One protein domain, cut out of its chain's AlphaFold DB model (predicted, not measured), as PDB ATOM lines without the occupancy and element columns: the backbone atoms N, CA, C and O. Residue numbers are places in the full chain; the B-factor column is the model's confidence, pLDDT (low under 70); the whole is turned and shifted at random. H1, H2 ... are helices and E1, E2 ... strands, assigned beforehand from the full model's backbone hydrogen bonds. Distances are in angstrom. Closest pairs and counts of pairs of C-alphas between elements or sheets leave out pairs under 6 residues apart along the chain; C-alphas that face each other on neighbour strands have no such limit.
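This is residues 23 to 134 of the 140 residues of an uncharacterized protein of Halobacteriovorax sp (UniProt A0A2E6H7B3). A twisted four-stranded sheet makes the middle of three layers, helices on both its faces: H1 slantwise over one, H2 and residues 131 to 134 of H4 on the other. At one end E5 passes directly into H3; then residues 117 to 123 stick out, and H4 folds back to the sheet. The printed part has 112 residues, with four named helices and five named strands in the order H1 E1 H2 E2 E3 E4 E5 H3 H4. The sheet, E1 E2 E3 E5, is antiparallel, and the class is mixed. The whole is compact, radius of gyration of the C-alphas 13.8 A, spans 45 by 33 by 20 A.

Edge strand E1, residues 50 to 54, is antiparallel to E2, residues 75 to 83, with N 54 and O 76 within hydrogen-bond range at 2.8 A. E2 and E3, residues 85 to 93, form a hairpin, with N 77 and O 91 at 2.8 A. E3 is antiparallel to edge strand E5, residues 102 to 108, with N 90 and O 105 at 2.8 A. E4, residues 96 to 99, pairs with no named strand. H1, residues 27 to 42, is on the sheet at a height of 7.5 A; its closest C-alphas to E1 are those of Arg 31 and Ala 53, 5.2 A. H2, residues 57 to 67, is on the opposite face, height 9.2 A. H4, residues 121 to 134, stands up from the sheet on the same face as H2, at 58 degrees. With residues 127 to 131 alone it touches H2, closest C-alphas Ala 62 and Asp 127, 5.8 A, at a steep tilt of 59 degrees. H3, residues 109 to 115, is over none of the strands. Every O i to N i+4 pair is within range in H2 and H3, 11 of 12 in H1 and 6 of 10 in H4.

H1 begins at C-alpha 27 (48.683, -38.411, -25.772) and is 23.2 A long; E2 is 24.9 A and E3 25.2 A. H4, 20.3 A, ends at C-alpha 134 (40.008, -32.491, -22.316).

The two farthest C-alphas, of Lys 97 and Glu 119, are 44.9 A apart. The printed part has no cut, and no link is long. The pLDDT is under 70 in residues 42 to 49, 83 to 85 and 109 to 134.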
ATOM      1  N   ASP A  23      52.626 -42.620 -36.061       95.81
ATOM      2  CA  ASP A  23      53.468 -43.033 -34.946       95.81
ATOM      3  C   ASP A  23      52.911 -42.416 -33.655       95.81
ATOM      4  O   ASP A  23      52.901 -41.198 -33.508       95.81
ATOM      5  N   VAL A  24      52.424 -43.252 -32.730       95.00
ATOM      6  CA  VAL A  24      51.744 -42.827 -31.497       95.00
ATOM      7  C   VAL A  24      52.526 -43.287 -30.275       95.00
ATOM      8  O   VAL A  24      52.509 -44.467 -29.913       95.00
ATOM      9  N   PHE A  25      53.182 -42.358 -29.584       93.12
ATOM     10  CA  PHE A  25      53.975 -42.654 -28.388       93.12
ATOM     11  C   PHE A  25      53.447 -41.988 -27.126       93.12
ATOM     12  O   PHE A  25      53.723 -42.495 -26.029       93.12
ATOM     13  N   ASN A  26      52.681 -40.913 -27.270       85.69
ATOM     14  CA  ASN A  26      52.099 -40.139 -26.183       85.69
ATOM     15  C   ASN A  26      50.661 -39.688 -26.531       85.69
ATOM     16  O   ASN A  26      50.118 -40.048 -27.574       85.69
ATOM     17  N   HIS A  27      50.041 -38.939 -25.618       81.56
ATOM     18  CA  HIS A  27      48.683 -38.411 -25.772       81.56
ATOM     19  C   HIS A  27      48.540 -37.451 -26.969       81.56
ATOM     20  O   HIS A  27      47.600 -37.582 -27.745       81.56
ATOM     21  N   HIS A  28      49.493 -36.536 -27.150       85.25
ATOM     22  CA  HIS A  28      49.485 -35.563 -28.241       85.25
ATOM     23  C   HIS A  28      49.555 -36.253 -29.612       85.25
ATOM     24  O   HIS A  28      48.811 -35.896 -30.523       85.25
ATOM     25  N   ASP A  29      50.386 -37.290 -29.749       90.12
ATOM     26  CA  ASP A  29      50.467 -38.072 -30.987       90.12
ATOM     27  C   ASP A  29      49.144 -38.796 -31.292       90.12
ATOM     28  O   ASP A  29      48.737 -38.899 -32.447       90.12
ATOM     29  N   ALA A  30      48.464 -39.305 -30.255       88.94
ATOM     30  CA  ALA A  30      47.174 -39.974 -30.405       88.94
ATOM     31  C   ALA A  30      46.103 -38.995 -30.898       88.94
ATOM     32  O   ALA A  30      45.387 -39.315 -31.845       88.94
ATOM     33  N   ARG A  31      46.051 -37.795 -30.304       89.56
ATOM     34  CA  ARG A  31      45.159 -36.703 -30.713       89.56
ATOM     35  C   ARG A  31      45.366 -36.340 -32.184       89.56
ATOM     36  O   ARG A  31      44.425 -36.436 -32.961       89.56
ATOM     37  N   ALA A  32      46.604 -36.042 -32.580       88.06
ATOM     38  CA  ALA A  32      46.937 -35.689 -33.961       88.06
ATOM     39  C   ALA A  32      46.630 -36.824 -34.957       88.06
ATOM     40  O   ALA A  32      46.258 -36.578 -36.104       88.06
ATOM     41  N   CYS A  33      46.780 -38.084 -34.536       90.19
ATOM     42  CA  CYS A  33      46.446 -39.228 -35.380       90.19
ATOM     43  C   CYS A  33      44.937 -39.366 -35.617       90.19
ATOM     44  O   CYS A  33      44.511 -39.630 -36.740       90.19
ATOM     45  N   ILE A  34      44.147 -39.192 -34.556       88.44
ATOM     46  CA  ILE A  34      42.684 -39.234 -34.600       88.44
ATOM     47  C   ILE A  34      42.147 -38.078 -35.448       88.44
ATOM     48  O   ILE A  34      41.343 -38.311 -36.344       88.44
ATOM     49  N   GLU A  35      42.670 -36.870 -35.230       86.19
ATOM     50  CA  GLU A  35      42.382 -35.685 -36.039       86.19
ATOM     51  C   GLU A  35      42.633 -35.980 -37.521       86.19
ATOM     52  O   GLU A  35      41.711 -35.987 -38.328       86.19
ATOM     53  N   LYS A  36      43.855 -36.382 -37.886       85.50
ATOM     54  CA  LYS A  36      44.191 -36.684 -39.284       85.50
ATOM     55  C   LYS A  36      43.283 -37.755 -39.906       85.50
ATOM     56  O   LYS A  36      43.022 -37.714 -41.108       85.50
ATOM     57  N   ALA A  37      42.838 -38.735 -39.123       87.38
ATOM     58  CA  ALA A  37      41.926 -39.761 -39.607       87.38
ATOM     59  C   ALA A  37      40.518 -39.228 -39.865       87.38
ATOM     60  O   ALA A  37      39.976 -39.540 -40.919       87.38
ATOM     61  N   ALA A  38      39.962 -38.405 -38.975       81.62
ATOM     62  CA  ALA A  38      38.649 -37.789 -39.174       81.62
ATOM     63  C   ALA A  38      38.620 -36.882 -40.416       81.62
ATOM     64  O   ALA A  38      37.722 -36.983 -41.251       81.62
ATOM     65  N   TYR A  39      39.668 -36.080 -40.621       76.50
ATOM     66  CA  TYR A  39      39.761 -35.157 -41.761       76.50
ATOM     67  C   TYR A  39      39.896 -35.895 -43.101       76.50
ATOM     68  O   TYR A  39      39.452 -35.405 -44.137       76.50
ATOM     69  N   ALA A  40      40.477 -37.100 -43.099       77.12
ATOM     70  CA  ALA A  40      40.554 -37.935 -44.296       77.12
ATOM     71  C   ALA A  40      39.187 -38.494 -44.732       77.12
ATOM     72  O   ALA A  40      39.054 -38.928 -45.878       77.12
ATOM     73  N   VAL A  41      38.193 -38.514 -43.837       71.19
ATOM     74  CA  VAL A  41      36.835 -39.000 -44.120       71.19
ATOM     75  C   VAL A  41      35.968 -37.879 -44.683       71.19
ATOM     76  O   VAL A  41      35.343 -38.078 -45.722       71.19
ATOM     77  N   ASN A  42      35.986 -36.708 -44.038       63.44
ATOM     78  CA  ASN A  42      35.032 -35.623 -44.300       63.44
ATOM     79  C   ASN A  42      35.611 -34.458 -45.137       63.44
ATOM     80  O   ASN A  42      34.924 -33.477 -45.391       63.44
ATOM     81  N   GLY A  43      36.843 -34.595 -45.647       57.28
ATOM     82  CA  GLY A  43      37.495 -33.605 -46.510       57.28
ATOM     83  C   GLY A  43      38.292 -32.566 -45.720       57.28
ATOM     84  O   GLY A  43      37.886 -32.107 -44.656       57.28
ATOM     85  N   GLU A  44      39.474 -32.203 -46.225       52.06
ATOM     86  CA  GLU A  44      40.339 -31.216 -45.577       52.06
ATOM     87  C   GLU A  44      39.694 -29.815 -45.592       52.06
ATOM     88  O   GLU A  44      39.768 -29.101 -46.587       52.06
ATOM     89  N   GLY A  45      39.149 -29.397 -44.445       51.09
ATOM     90  CA  GLY A  45      39.473 -28.090 -43.876       51.09
ATOM     91  C   GLY A  45      38.566 -26.900 -44.171       51.09
ATOM     92  O   GLY A  45      39.044 -25.924 -44.745       51.09
ATOM     93  N   GLU A  46      37.351 -26.864 -43.620       49.25
ATOM     94  CA  GLU A  46      36.618 -25.586 -43.547       49.25
ATOM     95  C   GLU A  46      36.244 -25.108 -42.137       49.25
ATOM     96  O   GLU A  46      36.030 -23.907 -41.979       49.25
ATOM     97  N   LEU A  47      36.267 -25.945 -41.088       52.88
ATOM     98  CA  LEU A  47      35.878 -25.506 -39.739       52.88
ATOM     99  C   LEU A  47      36.765 -26.093 -38.621       52.88
ATOM    100  O   LEU A  47      37.313 -27.184 -38.773       52.88
ATOM    101  N   PRO A  48      36.981 -25.354 -37.512       53.59
ATOM    102  CA  PRO A  48      37.748 -25.847 -36.372       53.59
ATOM    103  C   PRO A  48      37.037 -27.044 -35.737       53.59
ATOM    104  O   PRO A  48      35.858 -26.958 -35.420       53.59
ATOM    105  N   HIS A  49      37.767 -28.138 -35.535       65.31
ATOM    106  CA  HIS A  49      37.253 -29.359 -34.921       65.31
ATOM    107  C   HIS A  49      37.817 -29.525 -33.513       65.31
ATOM    108  O   HIS A  49      39.021 -29.366 -33.277       65.31
ATOM    109  N   SER A  50      36.949 -29.870 -32.570       72.19
ATOM    110  CA  SER A  50      37.358 -30.207 -31.214       72.19
ATOM    111  C   SER A  50      37.817 -31.663 -31.178       72.19
ATOM    112  O   SER A  50      37.064 -32.564 -31.537       72.19
ATOM    113  N   VAL A  51      39.062 -31.915 -30.755       78.12
ATOM    114  CA  VAL A  51      39.626 -33.275 -30.678       78.12
ATOM    115  C   VAL A  51      40.127 -33.569 -29.276       78.12
ATOM    116  O   VAL A  51      41.085 -32.931 -28.825       78.12
ATOM    117  N   GLY A  52      39.549 -34.587 -28.642       81.75
ATOM    118  CA  GLY A  52      40.003 -35.146 -27.369       81.75
ATOM    119  C   GLY A  52      40.611 -36.538 -27.548       81.75
ATOM    120  O   GLY A  52      40.148 -37.329 -28.372       81.75
ATOM    121  N   ALA A  53      41.636 -36.874 -26.763       85.38
ATOM    122  CA  ALA A  53      42.176 -38.229 -26.686       85.38
ATOM    123  C   ALA A  53      42.545 -38.573 -25.238       85.38
ATOM    124  O   ALA A  53      42.989 -37.736 -24.475       85.38
ATOM    125  N   SER A  54      42.400 -39.824 -24.814       86.06
ATOM    126  CA  SER A  54      42.749 -40.214 -23.448       86.06
ATOM    127  C   SER A  54      43.081 -41.692 -23.347       86.06
ATOM    128  O   SER A  54      42.581 -42.537 -24.086       86.06
ATOM    129  N   ARG A  55      43.949 -42.018 -22.390       87.00
ATOM    130  CA  ARG A  55      44.285 -43.399 -21.993       87.00
ATOM    131  C   ARG A  55      43.733 -43.770 -20.619       87.00
ATOM    132  O   ARG A  55      43.983 -44.874 -20.130       87.00
ATOM    133  N   PHE A  56      43.074 -42.833 -19.939       85.38
ATOM    134  CA  PHE A  56      42.652 -43.025 -18.560       85.38
ATOM    135  C   PHE A  56      41.448 -43.956 -18.471       85.38
ATOM    136  O   PHE A  56      40.565 -43.968 -19.325       85.38
ATOM    137  N   ARG A  57      41.388 -44.731 -17.382       82.81
ATOM    138  CA  ARG A  57      40.305 -45.694 -17.153       82.81
ATOM    139  C   ARG A  57      38.926 -45.026 -17.121       82.81
ATOM    140  O   ARG A  57      37.981 -45.645 -17.590       82.81
ATOM    141  N   LYS A  58      38.814 -43.802 -16.581       79.50
ATOM    142  CA  LYS A  58      37.548 -43.045 -16.551       79.50
ATOM    143  C   LYS A  58      37.069 -42.743 -17.975       79.50
ATOM    144  O   LYS A  58      35.988 -43.182 -18.337       79.50
ATOM    145  N   SER A  59      37.917 -42.139 -18.808       79.44
ATOM    146  CA  SER A  59      37.584 -41.823 -20.204       79.44
ATOM    147  C   SER A  59      37.256 -43.072 -21.031       79.44
ATOM    148  O   SER A  59      36.312 -43.062 -21.808       79.44
ATOM    149  N   LYS A  60      37.964 -44.194 -20.820       85.44
ATOM    150  CA  LYS A  60      37.638 -45.470 -21.484       85.44
ATOM    151  C   LYS A  60      36.275 -46.045 -21.078       85.44
ATOM    152  O   LYS A  60      35.626 -46.667 -21.907       85.44
ATOM    153  N   LYS A  61      35.852 -45.858 -19.823       79.38
ATOM    154  CA  LYS A  61      34.512 -46.263 -19.371       79.38
ATOM    155  C   LYS A  61      33.424 -45.383 -19.978       79.38
ATOM    156  O   LYS A  61      32.406 -45.910 -20.399       79.38
ATOM    157  N   ALA A  62      33.649 -44.070 -20.037       77.81
ATOM    158  CA  ALA A  62      32.724 -43.152 -20.697       77.81
ATOM    159  C   ALA A  62      32.581 -43.508 -22.188       77.81
ATOM    160  O   ALA A  62      31.473 -43.633 -22.695       77.81
ATOM    161  N   PHE A  63      33.699 -43.816 -22.852       84.81
ATOM    162  CA  PHE A  63      33.708 -44.293 -24.235       84.81
ATOM    163  C   PHE A  63      32.880 -45.574 -24.415       84.81
ATOM    164  O   PHE A  63      32.089 -45.667 -25.345       84.81
ATOM    165  N   GLU A  64      33.026 -46.554 -23.518       85.50
ATOM    166  CA  GLU A  64      32.224 -47.786 -23.537       85.50
ATOM    167  C   GLU A  64      30.728 -47.513 -23.327       85.50
ATOM    168  O   GLU A  64      29.911 -48.092 -24.034       85.50
ATOM    169  N   LYS A  65      30.368 -46.610 -22.403       79.44
ATOM    170  CA  LYS A  65      28.972 -46.217 -22.133       79.44
ATOM    171  C   LYS A  65      28.315 -45.585 -23.364       79.44
ATOM    172  O   LYS A  65      27.179 -45.922 -23.666       79.44
ATOM    173  N   ILE A  66      29.040 -44.713 -24.069       78.56
ATOM    174  CA  ILE A  66      28.537 -43.992 -25.249       78.56
ATOM    175  C   ILE A  66      28.472 -44.905 -26.479       78.56
ATOM    176  O   ILE A  66      27.475 -44.930 -27.186       78.56
ATOM    177  N   THR A  67      29.537 -45.666 -26.743       82.88
ATOM    178  CA  THR A  67      29.660 -46.450 -27.986       82.88
ATOM    179  C   THR A  67      29.100 -47.871 -27.879       82.88
ATOM    180  O   THR A  67      29.005 -48.573 -28.884       82.88
ATOM    181  N   GLY A  68      28.809 -48.351 -26.665       83.75
ATOM    182  CA  GLY A  68      28.475 -49.752 -26.389       83.75
ATOM    183  C   GLY A  68      29.645 -50.729 -26.579       83.75
ATOM    184  O   GLY A  68      29.454 -51.945 -26.499       83.75
ATOM    185  N   ILE A  69      30.858 -50.228 -26.846       87.06
ATOM    186  CA  ILE A  69      32.027 -51.032 -27.216       87.06
ATOM    187  C   ILE A  69      33.133 -50.877 -26.173       87.06
ATOM    188  O   ILE A  69      33.622 -49.783 -25.903       87.06
ATOM    189  N   VAL A  70      33.600 -52.008 -25.633       92.25
ATOM    190  CA  VAL A  70      34.736 -52.044 -24.701       92.25
ATOM    191  C   VAL A  70      36.029 -51.684 -25.449       92.25
ATOM    192  O   VAL A  70      36.474 -52.457 -26.305       92.25
ATOM    193  N   PRO A  71      36.700 -50.558 -25.133       91.12
ATOM    194  CA  PRO A  71      37.849 -50.111 -25.906       91.12
ATOM    195  C   PRO A  71      39.080 -50.987 -25.659       91.12
ATOM    196  O   PRO A  71      39.615 -51.074 -24.543       91.12
ATOM    197  N   SER A  72      39.596 -51.579 -26.735       96.06
ATOM    198  CA  SER A  72      40.721 -52.523 -26.702       96.06
ATOM    199  C   SER A  72      42.089 -51.850 -26.846       96.06
ATOM    200  O   SER A  72      43.106 -52.406 -26.426       96.06
ATOM    201  N   LYS A  73      42.140 -50.640 -27.418       96.81
ATOM    202  CA  LYS A  73      43.400 -49.940 -27.709       96.81
ATOM    203  C   LYS A  73      43.891 -49.083 -26.540       96.81
ATOM    204  O   LYS A  73      43.216 -48.946 -25.522       96.81
ATOM    205  N   THR A  74      45.103 -48.538 -26.655       94.50
ATOM    206  CA  THR A  74      45.732 -47.741 -25.587       94.50
ATOM    207  C   THR A  74      45.007 -46.422 -25.352       94.50
ATOM    208  O   THR A  74      44.793 -46.061 -24.195       94.50
ATOM    209  N   TYR A  75      44.637 -45.735 -26.429       93.19
ATOM    210  CA  TYR A  75      43.943 -44.456 -26.392       93.19
ATOM    211  C   TYR A  75      42.548 -44.601 -26.994       93.19
ATOM    212  O   TYR A  75      42.342 -45.392 -27.918       93.19
ATOM    213  N   VAL A  76      41.620 -43.823 -26.460       92.38
ATOM    214  CA  VAL A  76      40.317 -43.516 -27.051       92.38
ATOM    215  C   VAL A  76      40.274 -42.025 -27.352       92.38
ATOM    216  O   VAL A  76      41.024 -41.274 -26.731       92.38
ATOM    217  N   GLY A  77      39.422 -41.583 -28.262       88.88
ATOM    218  CA  GLY A  77      39.219 -40.163 -28.501       88.88
ATOM    219  C   GLY A  77      37.917 -39.871 -29.217       88.88
ATOM    220  O   GLY A  77      37.230 -40.788 -29.665       88.88
ATOM    221  N   VAL A  78      37.598 -38.588 -29.281       86.75
ATOM    222  CA  VAL A  78      36.398 -38.048 -29.914       86.75
ATOM    223  C   VAL A  78      36.798 -36.856 -30.773       86.75
ATOM    224  O   VAL A  78      37.688 -36.091 -30.389       86.75
ATOM    225  N   VAL A  79      36.179 -36.740 -31.942       84.56
ATOM    226  CA  VAL A  79      36.300 -35.597 -32.846       84.56
ATOM    227  C   VAL A  79      34.911 -35.043 -33.091       84.56
ATOM    228  O   VAL A  79      34.027 -35.791 -33.500       84.56
ATOM    229  N   GLU A  80      34.743 -33.750 -32.865       80.56
ATOM    230  CA  GLU A  80      33.588 -32.988 -33.327       80.56
ATOM    231  C   GLU A  80      33.865 -32.466 -34.734       80.56
ATOM    232  O   GLU A  80      34.753 -31.630 -34.933       80.56
ATOM    233  N   VAL A  81      33.132 -32.983 -35.717       75.06
ATOM    234  CA  VAL A  81      33.228 -32.569 -37.113       75.06
ATOM    235  C   VAL A  81      32.033 -31.695 -37.471       75.06
ATOM    236  O   VAL A  81      30.906 -32.162 -37.517       75.06
ATOM    237  N   HIS A  82      32.294 -30.426 -37.770       72.44
ATOM    238  CA  HIS A  82      31.316 -29.507 -38.343       72.44
ATOM    239  C   HIS A  82      31.369 -29.608 -39.872       72.44
ATOM    240  O   HIS A  82      32.211 -28.958 -40.503       72.44
ATOM    241  N   TYR A  83      30.524 -30.449 -40.472       63.69
ATOM    242  CA  TYR A  83      30.392 -30.534 -41.931       63.69
ATOM    243  C   TYR A  83      28.955 -30.885 -42.336       63.69
ATOM    244  O   TYR A  83      28.532 -32.017 -42.140       63.69
ATOM    245  N   ASP A  84      28.227 -29.924 -42.921       62.59
ATOM    246  CA  ASP A  84      26.776 -29.942 -43.211       62.59
ATOM    247  C   ASP A  84      25.866 -30.148 -41.979       62.59
ATOM    248  O   ASP A  84      25.007 -29.308 -41.707       62.59
ATOM    249  N   GLU A  85      26.081 -31.212 -41.208       63.84
ATOM    250  CA  GLU A  85      25.463 -31.507 -39.915       63.84
ATOM    251  C   GLU A  85      26.577 -31.847 -38.917       63.84
ATOM    252  O   GLU A  85      27.513 -32.575 -39.242       63.84
ATOM    253  N   ASP A  86      26.514 -31.288 -37.711       72.12
ATOM    254  CA  ASP A  86      27.545 -31.536 -36.705       72.12
ATOM    255  C   ASP A  86      27.573 -33.027 -36.328       72.12
ATOM    256  O   ASP A  86      26.539 -33.607 -35.992       72.12
ATOM    257  N   GLU A  87      28.747 -33.653 -36.369       78.88
ATOM    258  CA  GLU A  87      28.944 -35.087 -36.138       78.88
ATOM    259  C   GLU A  87      29.992 -35.325 -35.044       78.88
ATOM    260  O   GLU A  87      31.046 -34.691 -35.015       78.88
ATOM    261  N   LEU A  88      29.740 -36.288 -34.155       83.06
ATOM    262  CA  LEU A  88      30.735 -36.799 -33.215       83.06
ATOM    263  C   LEU A  88      31.269 -38.147 -33.689       83.06
ATOM    264  O   LEU A  88      30.532 -39.128 -33.792       83.06
ATOM    265  N   MET A  89      32.581 -38.207 -33.902       86.62
ATOM    266  CA  MET A  89      33.293 -39.410 -34.324       86.62
ATOM    267  C   MET A  89      34.167 -39.944 -33.187       86.62
ATOM    268  O   MET A  89      35.053 -39.254 -32.681       86.62
ATOM    269  N   TYR A  90      33.968 -41.202 -32.803       88.44
ATOM    270  CA  TYR A  90      34.654 -41.847 -31.684       88.44
ATOM    271  C   TYR A  90      35.696 -42.845 -32.179       88.44
ATOM    272  O   TYR A  90      35.370 -43.828 -32.846       88.44
ATOM    273  N   TYR A  91      36.952 -42.642 -31.791       92.19
ATOM    274  CA  TYR A  91      38.086 -43.443 -32.241       92.19
ATOM    275  C   TYR A  91      38.761 -44.213 -31.106       92.19
ATOM    276  O   TYR A  91      38.803 -43.771 -29.957       92.19
ATOM    277  N   GLN A  92      39.401 -45.332 -31.449       94.88
ATOM    278  CA  GLN A  92      40.408 -45.977 -30.603       94.88
ATOM    279  C   GLN A  92      41.725 -46.175 -31.364       94.88
ATOM    280  O   GLN A  92      41.733 -46.545 -32.536       94.88
ATOM    281  N   VAL A  93      42.867 -45.948 -30.708       94.88
ATOM    282  CA  VAL A  93      44.196 -46.058 -31.340       94.88
ATOM    283  C   VAL A  93      45.233 -46.683 -30.406       94.88
ATOM    284  O   VAL A  93      45.277 -46.440 -29.195       94.88
ATOM    285  N   ALA A  94      46.055 -47.580 -30.956       97.00
ATOM    286  CA  ALA A  94      47.121 -48.244 -30.210       97.00
ATOM    287  C   ALA A  94      48.329 -47.320 -30.025       97.00
ATOM    288  O   ALA A  94      48.578 -46.432 -30.831       97.00
ATOM    289  N   ARG A  95      49.134 -47.565 -28.991       96.12
ATOM    290  CA  ARG A  95      50.486 -47.003 -28.919       96.12
ATOM    291  C   ARG A  95      51.427 -47.830 -29.798       96.12
ATOM    292  O   ARG A  95      51.464 -49.051 -29.653       96.12
ATOM    293  N   GLY A  96      52.224 -47.190 -30.646       96.69
ATOM    294  CA  GLY A  96      53.196 -47.876 -31.495       96.69
ATOM    295  C   GLY A  96      53.553 -47.101 -32.757       96.69
ATOM    296  O   GLY A  96      53.087 -45.987 -32.971       96.69
ATOM    297  N   LYS A  97      54.391 -47.717 -33.593       95.81
ATOM    298  CA  LYS A  97      54.722 -47.203 -34.925       95.81
ATOM    299  C   LYS A  97      53.697 -47.652 -35.953       95.81
ATOM    300  O   LYS A  97      53.257 -48.800 -35.889       95.81
ATOM    301  N   SER A  98      53.394 -46.777 -36.907       93.94
ATOM    302  CA  SER A  98      52.501 -47.049 -38.041       93.94
ATOM    303  C   SER A  98      51.164 -47.679 -37.626       93.94
ATOM    304  O   SER A  98      50.671 -48.603 -38.270       93.94
ATOM    305  N   VAL A  99      50.592 -47.200 -36.523       93.81
ATOM    306  CA  VAL A  99      49.279 -47.634 -36.042       93.81
ATOM    307  C   VAL A  99      48.180 -46.957 -36.852       93.81
ATOM    308  O   VAL A  99      48.322 -45.804 -37.253       93.81
ATOM    309  N   THR A 100      47.078 -47.665 -37.073       93.44
ATOM    310  CA  THR A 100      45.874 -47.115 -37.704       93.44
ATOM    311  C   THR A 100      44.850 -46.795 -36.614       93.44
ATOM    312  O   THR A 100      44.572 -47.675 -35.788       93.44
ATOM    313  N   PRO A 101      44.310 -45.566 -36.560       92.44
ATOM    314  CA  PRO A 101      43.174 -45.249 -35.709       92.44
ATOM    315  C   PRO A 101      41.917 -45.924 -36.266       92.44
ATOM    316  O   PRO A 101      41.719 -46.019 -37.476       92.44
ATOM    317  N   GLU A 102      41.084 -46.425 -35.370       92.88
ATOM    318  CA  GLU A 102      39.878 -47.178 -35.696       92.88
ATOM    319  C   GLU A 102      38.665 -46.333 -35.319       92.88
ATOM    320  O   GLU A 102      38.511 -46.014 -34.140       92.88
ATOM    321  N   LEU A 103      37.838 -45.957 -36.302       91.75
ATOM    322  CA  LEU A 103      36.530 -45.354 -36.049       91.75
ATOM    323  C   LEU A 103      35.608 -46.435 -35.486       91.75
ATOM    324  O   LEU A 103      35.378 -47.457 -36.131       91.75
ATOM    325  N   VAL A 104      35.115 -46.212 -34.275       91.31
ATOM    326  CA  VAL A 104      34.278 -47.158 -33.531       91.31
ATOM    327  C   VAL A 104      32.805 -46.799 -33.655       91.31
ATOM    328  O   VAL A 104      31.968 -47.686 -33.810       91.31
ATOM    329  N   TYR A 105      32.494 -45.509 -33.573       84.25
ATOM    330  CA  TYR A 105      31.130 -45.000 -33.567       84.25
ATOM    331  C   TYR A 105      31.096 -43.599 -34.173       84.25
ATOM    332  O   TYR A 105      32.058 -42.848 -34.020       84.25
ATOM    333  N   SER A 106      30.006 -43.271 -34.857       84.38
ATOM    334  CA  SER A 106      29.771 -41.971 -35.485       84.38
ATOM    335  C   SER A 106      28.300 -41.634 -35.332       84.38
ATOM    336  O   SER A 106      27.461 -42.519 -35.521       84.38
ATOM    337  N   VAL A 107      27.993 -40.400 -34.959       79.25
ATOM    338  CA  VAL A 107      26.619 -39.972 -34.693       79.25
ATOM    339  C   VAL A 107      26.462 -38.482 -34.966       79.25
ATOM    340  O   VAL A 107      27.303 -37.687 -34.550       79.25
ATOM    341  N   GLY A 108      25.382 -38.102 -35.649       74.12
ATOM    342  CA  GLY A 108      25.013 -36.698 -35.804       74.12
ATOM    343  C   GLY A 108      24.532 -36.112 -34.473       74.12
ATOM    344  O   GLY A 108      23.726 -36.729 -33.775       74.12
ATOM    345  N   LEU A 109      24.982 -34.908 -34.120       65.12
ATOM    346  CA  LEU A 109      24.469 -34.163 -32.966       65.12
ATOM    347  C   LEU A 109      22.943 -33.958 -33.004       65.12
ATOM    348  O   LEU A 109      22.331 -34.071 -31.939       65.12
ATOM    349  N   PRO A 110      22.290 -33.709 -34.162       56.88
ATOM    350  CA  PRO A 110      20.834 -33.585 -34.212       56.88
ATOM    351  C   PRO A 110      20.103 -34.850 -33.745       56.88
ATOM    352  O   PRO A 110      19.091 -34.743 -33.054       56.88
ATOM    353  N   ASP A 111      20.635 -36.030 -34.074       52.94
ATOM    354  CA  ASP A 111      20.067 -37.321 -33.678       52.94
ATOM    355  C   ASP A 111      20.324 -37.608 -32.191       52.94
ATOM    356  O   ASP A 111      19.438 -38.081 -31.480       52.94
ATOM    357  N   LEU A 112      21.506 -37.234 -31.686       52.94
ATOM    358  CA  LEU A 112      21.879 -37.413 -30.280       52.94
ATOM    359  C   LEU A 112      21.003 -36.566 -29.341       52.94
ATOM    360  O   LEU A 112      20.563 -37.042 -28.298       52.94
ATOM    361  N   LEU A 113      20.688 -35.331 -29.746       48.53
ATOM    362  CA  LEU A 113      19.782 -34.439 -29.014       48.53
ATOM    363  C   LEU A 113      18.315 -34.897 -29.057       48.53
ATOM    364  O   LEU A 113      17.532 -34.490 -28.201       48.53
ATOM    365  N   TYR A 114      17.929 -35.723 -30.036       43.91
ATOM    366  CA  TYR A 114      16.567 -36.253 -30.163       43.91
ATOM    367  C   TYR A 114      16.350 -37.543 -29.359       43.91
ATOM    368  O   TYR A 114      15.225 -37.823 -28.945       43.91
ATOM    369  N   GLU A 115      17.410 -38.326 -29.132       45.53
ATOM    370  CA  GLU A 115      17.378 -39.561 -28.334       45.53
ATOM    371  C   GLU A 115      17.573 -39.329 -26.824       45.53
ATOM    372  O   GLU A 115      17.312 -40.231 -26.024       45.53
ATOM    373  N   MET A 116      17.986 -38.128 -26.409       44.09
ATOM    374  CA  MET A 116      18.067 -37.748 -24.996       44.09
ATOM    375  C   MET A 116      16.681 -37.378 -24.452       44.09
ATOM    376  O   MET A 116      16.233 -36.235 -24.550       44.09
ATOM    377  N   ASP A 117      16.001 -38.356 -23.852       39.28
ATOM    378  CA  ASP A 117      14.825 -38.110 -23.016       39.28
ATOM    379  C   ASP A 117      15.239 -37.195 -21.844       39.28
ATOM    380  O   ASP A 117      16.198 -37.471 -21.119       39.28
ATOM    381  N   VAL A 118      14.543 -36.067 -21.684       47.59
ATOM    382  CA  VAL A 118      14.943 -34.909 -20.849       47.59
ATOM    383  C   VAL A 118      15.038 -35.241 -19.344       47.59
ATOM    384  O   VAL A 118      15.496 -34.419 -18.556       47.59
ATOM    385  N   GLU A 119      14.634 -36.441 -18.920       41.81
ATOM    386  CA  GLU A 119      14.661 -36.874 -17.515       41.81
ATOM    387  C   GLU A 119      15.998 -37.499 -17.056       41.81
ATOM    388  O   GLU A 119      16.248 -37.510 -15.852       41.81
ATOM    389  N   ASP A 120      16.892 -37.929 -17.964       43.53
ATOM    390  CA  ASP A 120      18.197 -38.555 -17.628       43.53
ATOM    391  C   ASP A 120      19.418 -37.625 -17.862       43.53
ATOM    392  O   ASP A 120      20.579 -38.049 -17.779       43.53
ATOM    393  N   SER A 121      19.187 -36.339 -18.159       42.97
ATOM    394  CA  SER A 121      20.225 -35.405 -18.631       42.97
ATOM    395  C   SER A 121      21.300 -35.055 -17.592       42.97
ATOM    396  O   SER A 121      22.445 -34.812 -17.965       42.97
ATOM    397  N   GLU A 122      20.986 -35.073 -16.293       43.22
ATOM    398  CA  GLU A 122      21.926 -34.626 -15.249       43.22
ATOM    399  C   GLU A 122      23.085 -35.615 -14.983       43.22
ATOM    400  O   GLU A 122      24.188 -35.186 -14.649       43.22
ATOM    401  N   GLU A 123      22.891 -36.932 -15.162       39.94
ATOM    402  CA  GLU A 123      23.965 -37.933 -14.975       39.94
ATOM    403  C   GLU A 123      24.779 -38.202 -16.255       39.94
ATOM    404  O   GLU A 123      25.912 -38.694 -16.189       39.94
ATOM    405  N   LEU A 124      24.216 -37.913 -17.432       42.47
ATOM    406  CA  LEU A 124      24.930 -38.020 -18.708       42.47
ATOM    407  C   LEU A 124      25.825 -36.812 -18.971       42.47
ATOM    408  O   LEU A 124      26.889 -37.004 -19.562       42.47
ATOM    409  N   ASP A 125      25.462 -35.629 -18.464       44.97
ATOM    410  CA  ASP A 125      26.294 -34.431 -18.557       44.97
ATOM    411  C   ASP A 125      27.702 -34.697 -17.997       44.97
ATOM    412  O   ASP A 125      28.672 -34.610 -18.738       44.97
ATOM    413  N   GLU A 126      27.885 -35.149 -16.755       40.06
ATOM    414  CA  GLU A 126      29.246 -35.296 -16.197       40.06
ATOM    415  C   GLU A 126      30.152 -36.311 -16.933       40.06
ATOM    416  O   GLU A 126      31.376 -36.135 -16.975       40.06
ATOM    417  N   ASP A 127      29.586 -37.377 -17.507       38.12
ATOM    418  CA  ASP A 127      30.336 -38.435 -18.204       38.12
ATOM    419  C   ASP A 127      30.611 -38.090 -19.678       38.12
ATOM    420  O   ASP A 127      31.695 -38.396 -20.189       38.12
ATOM    421  N   PHE A 128      29.655 -37.439 -20.348       41.56
ATOM    422  CA  PHE A 128      29.814 -36.897 -21.698       41.56
ATOM    423  C   PHE A 128      30.786 -35.710 -21.677       41.56
ATOM    424  O   PHE A 128      31.779 -35.705 -22.415       41.56
ATOM    425  N   PHE A 129      30.615 -34.792 -20.718       42.97
ATOM    426  CA  PHE A 129      31.586 -33.745 -20.419       42.97
ATOM    427  C   PHE A 129      32.933 -34.335 -19.996       42.97
ATOM    428  O   PHE A 129      33.936 -33.751 -20.343       42.97
ATOM    429  N   ALA A 130      33.064 -35.497 -19.347       42.97
ATOM    430  CA  ALA A 130      34.396 -36.053 -19.030       42.97
ATOM    431  C   ALA A 130      35.226 -36.496 -20.258       42.97
ATOM    432  O   ALA A 130      36.444 -36.666 -20.136       42.97
ATOM    433  N   LEU A 131      34.597 -36.713 -21.419       45.94
ATOM    434  CA  LEU A 131      35.284 -36.886 -22.708       45.94
ATOM    435  C   LEU A 131      35.480 -35.544 -23.433       45.94
ATOM    436  O   LEU A 131      36.491 -35.385 -24.115       45.94
ATOM    437  N   TYR A 132      34.568 -34.587 -23.228       43.22
ATOM    438  CA  TYR A 132      34.657 -33.214 -23.742       43.22
ATOM    439  C   TYR A 132      35.625 -32.306 -22.954       43.22
ATOM    440  O   TYR A 132      36.200 -31.382 -23.504       43.22
ATOM    441  N   LEU A 133      35.867 -32.568 -21.670       39.03
ATOM    442  CA  LEU A 133      36.601 -31.708 -20.727       39.03
ATOM    443  C   LEU A 133      38.117 -31.728 -20.946       39.03
ATOM    444  O   LEU A 133      38.812 -30.891 -20.383       39.03
ATOM    445  N   ASP A 134      38.634 -32.619 -21.797       38.62
ATOM    446  CA  ASP A 134      40.008 -32.491 -22.316       38.62
ATOM    447  C   ASP A 134      40.101 -31.454 -23.465       38.62
ATOM    448  O   ASP A 134      41.196 -31.145 -23.932       38.62
TER     449      ASP A 134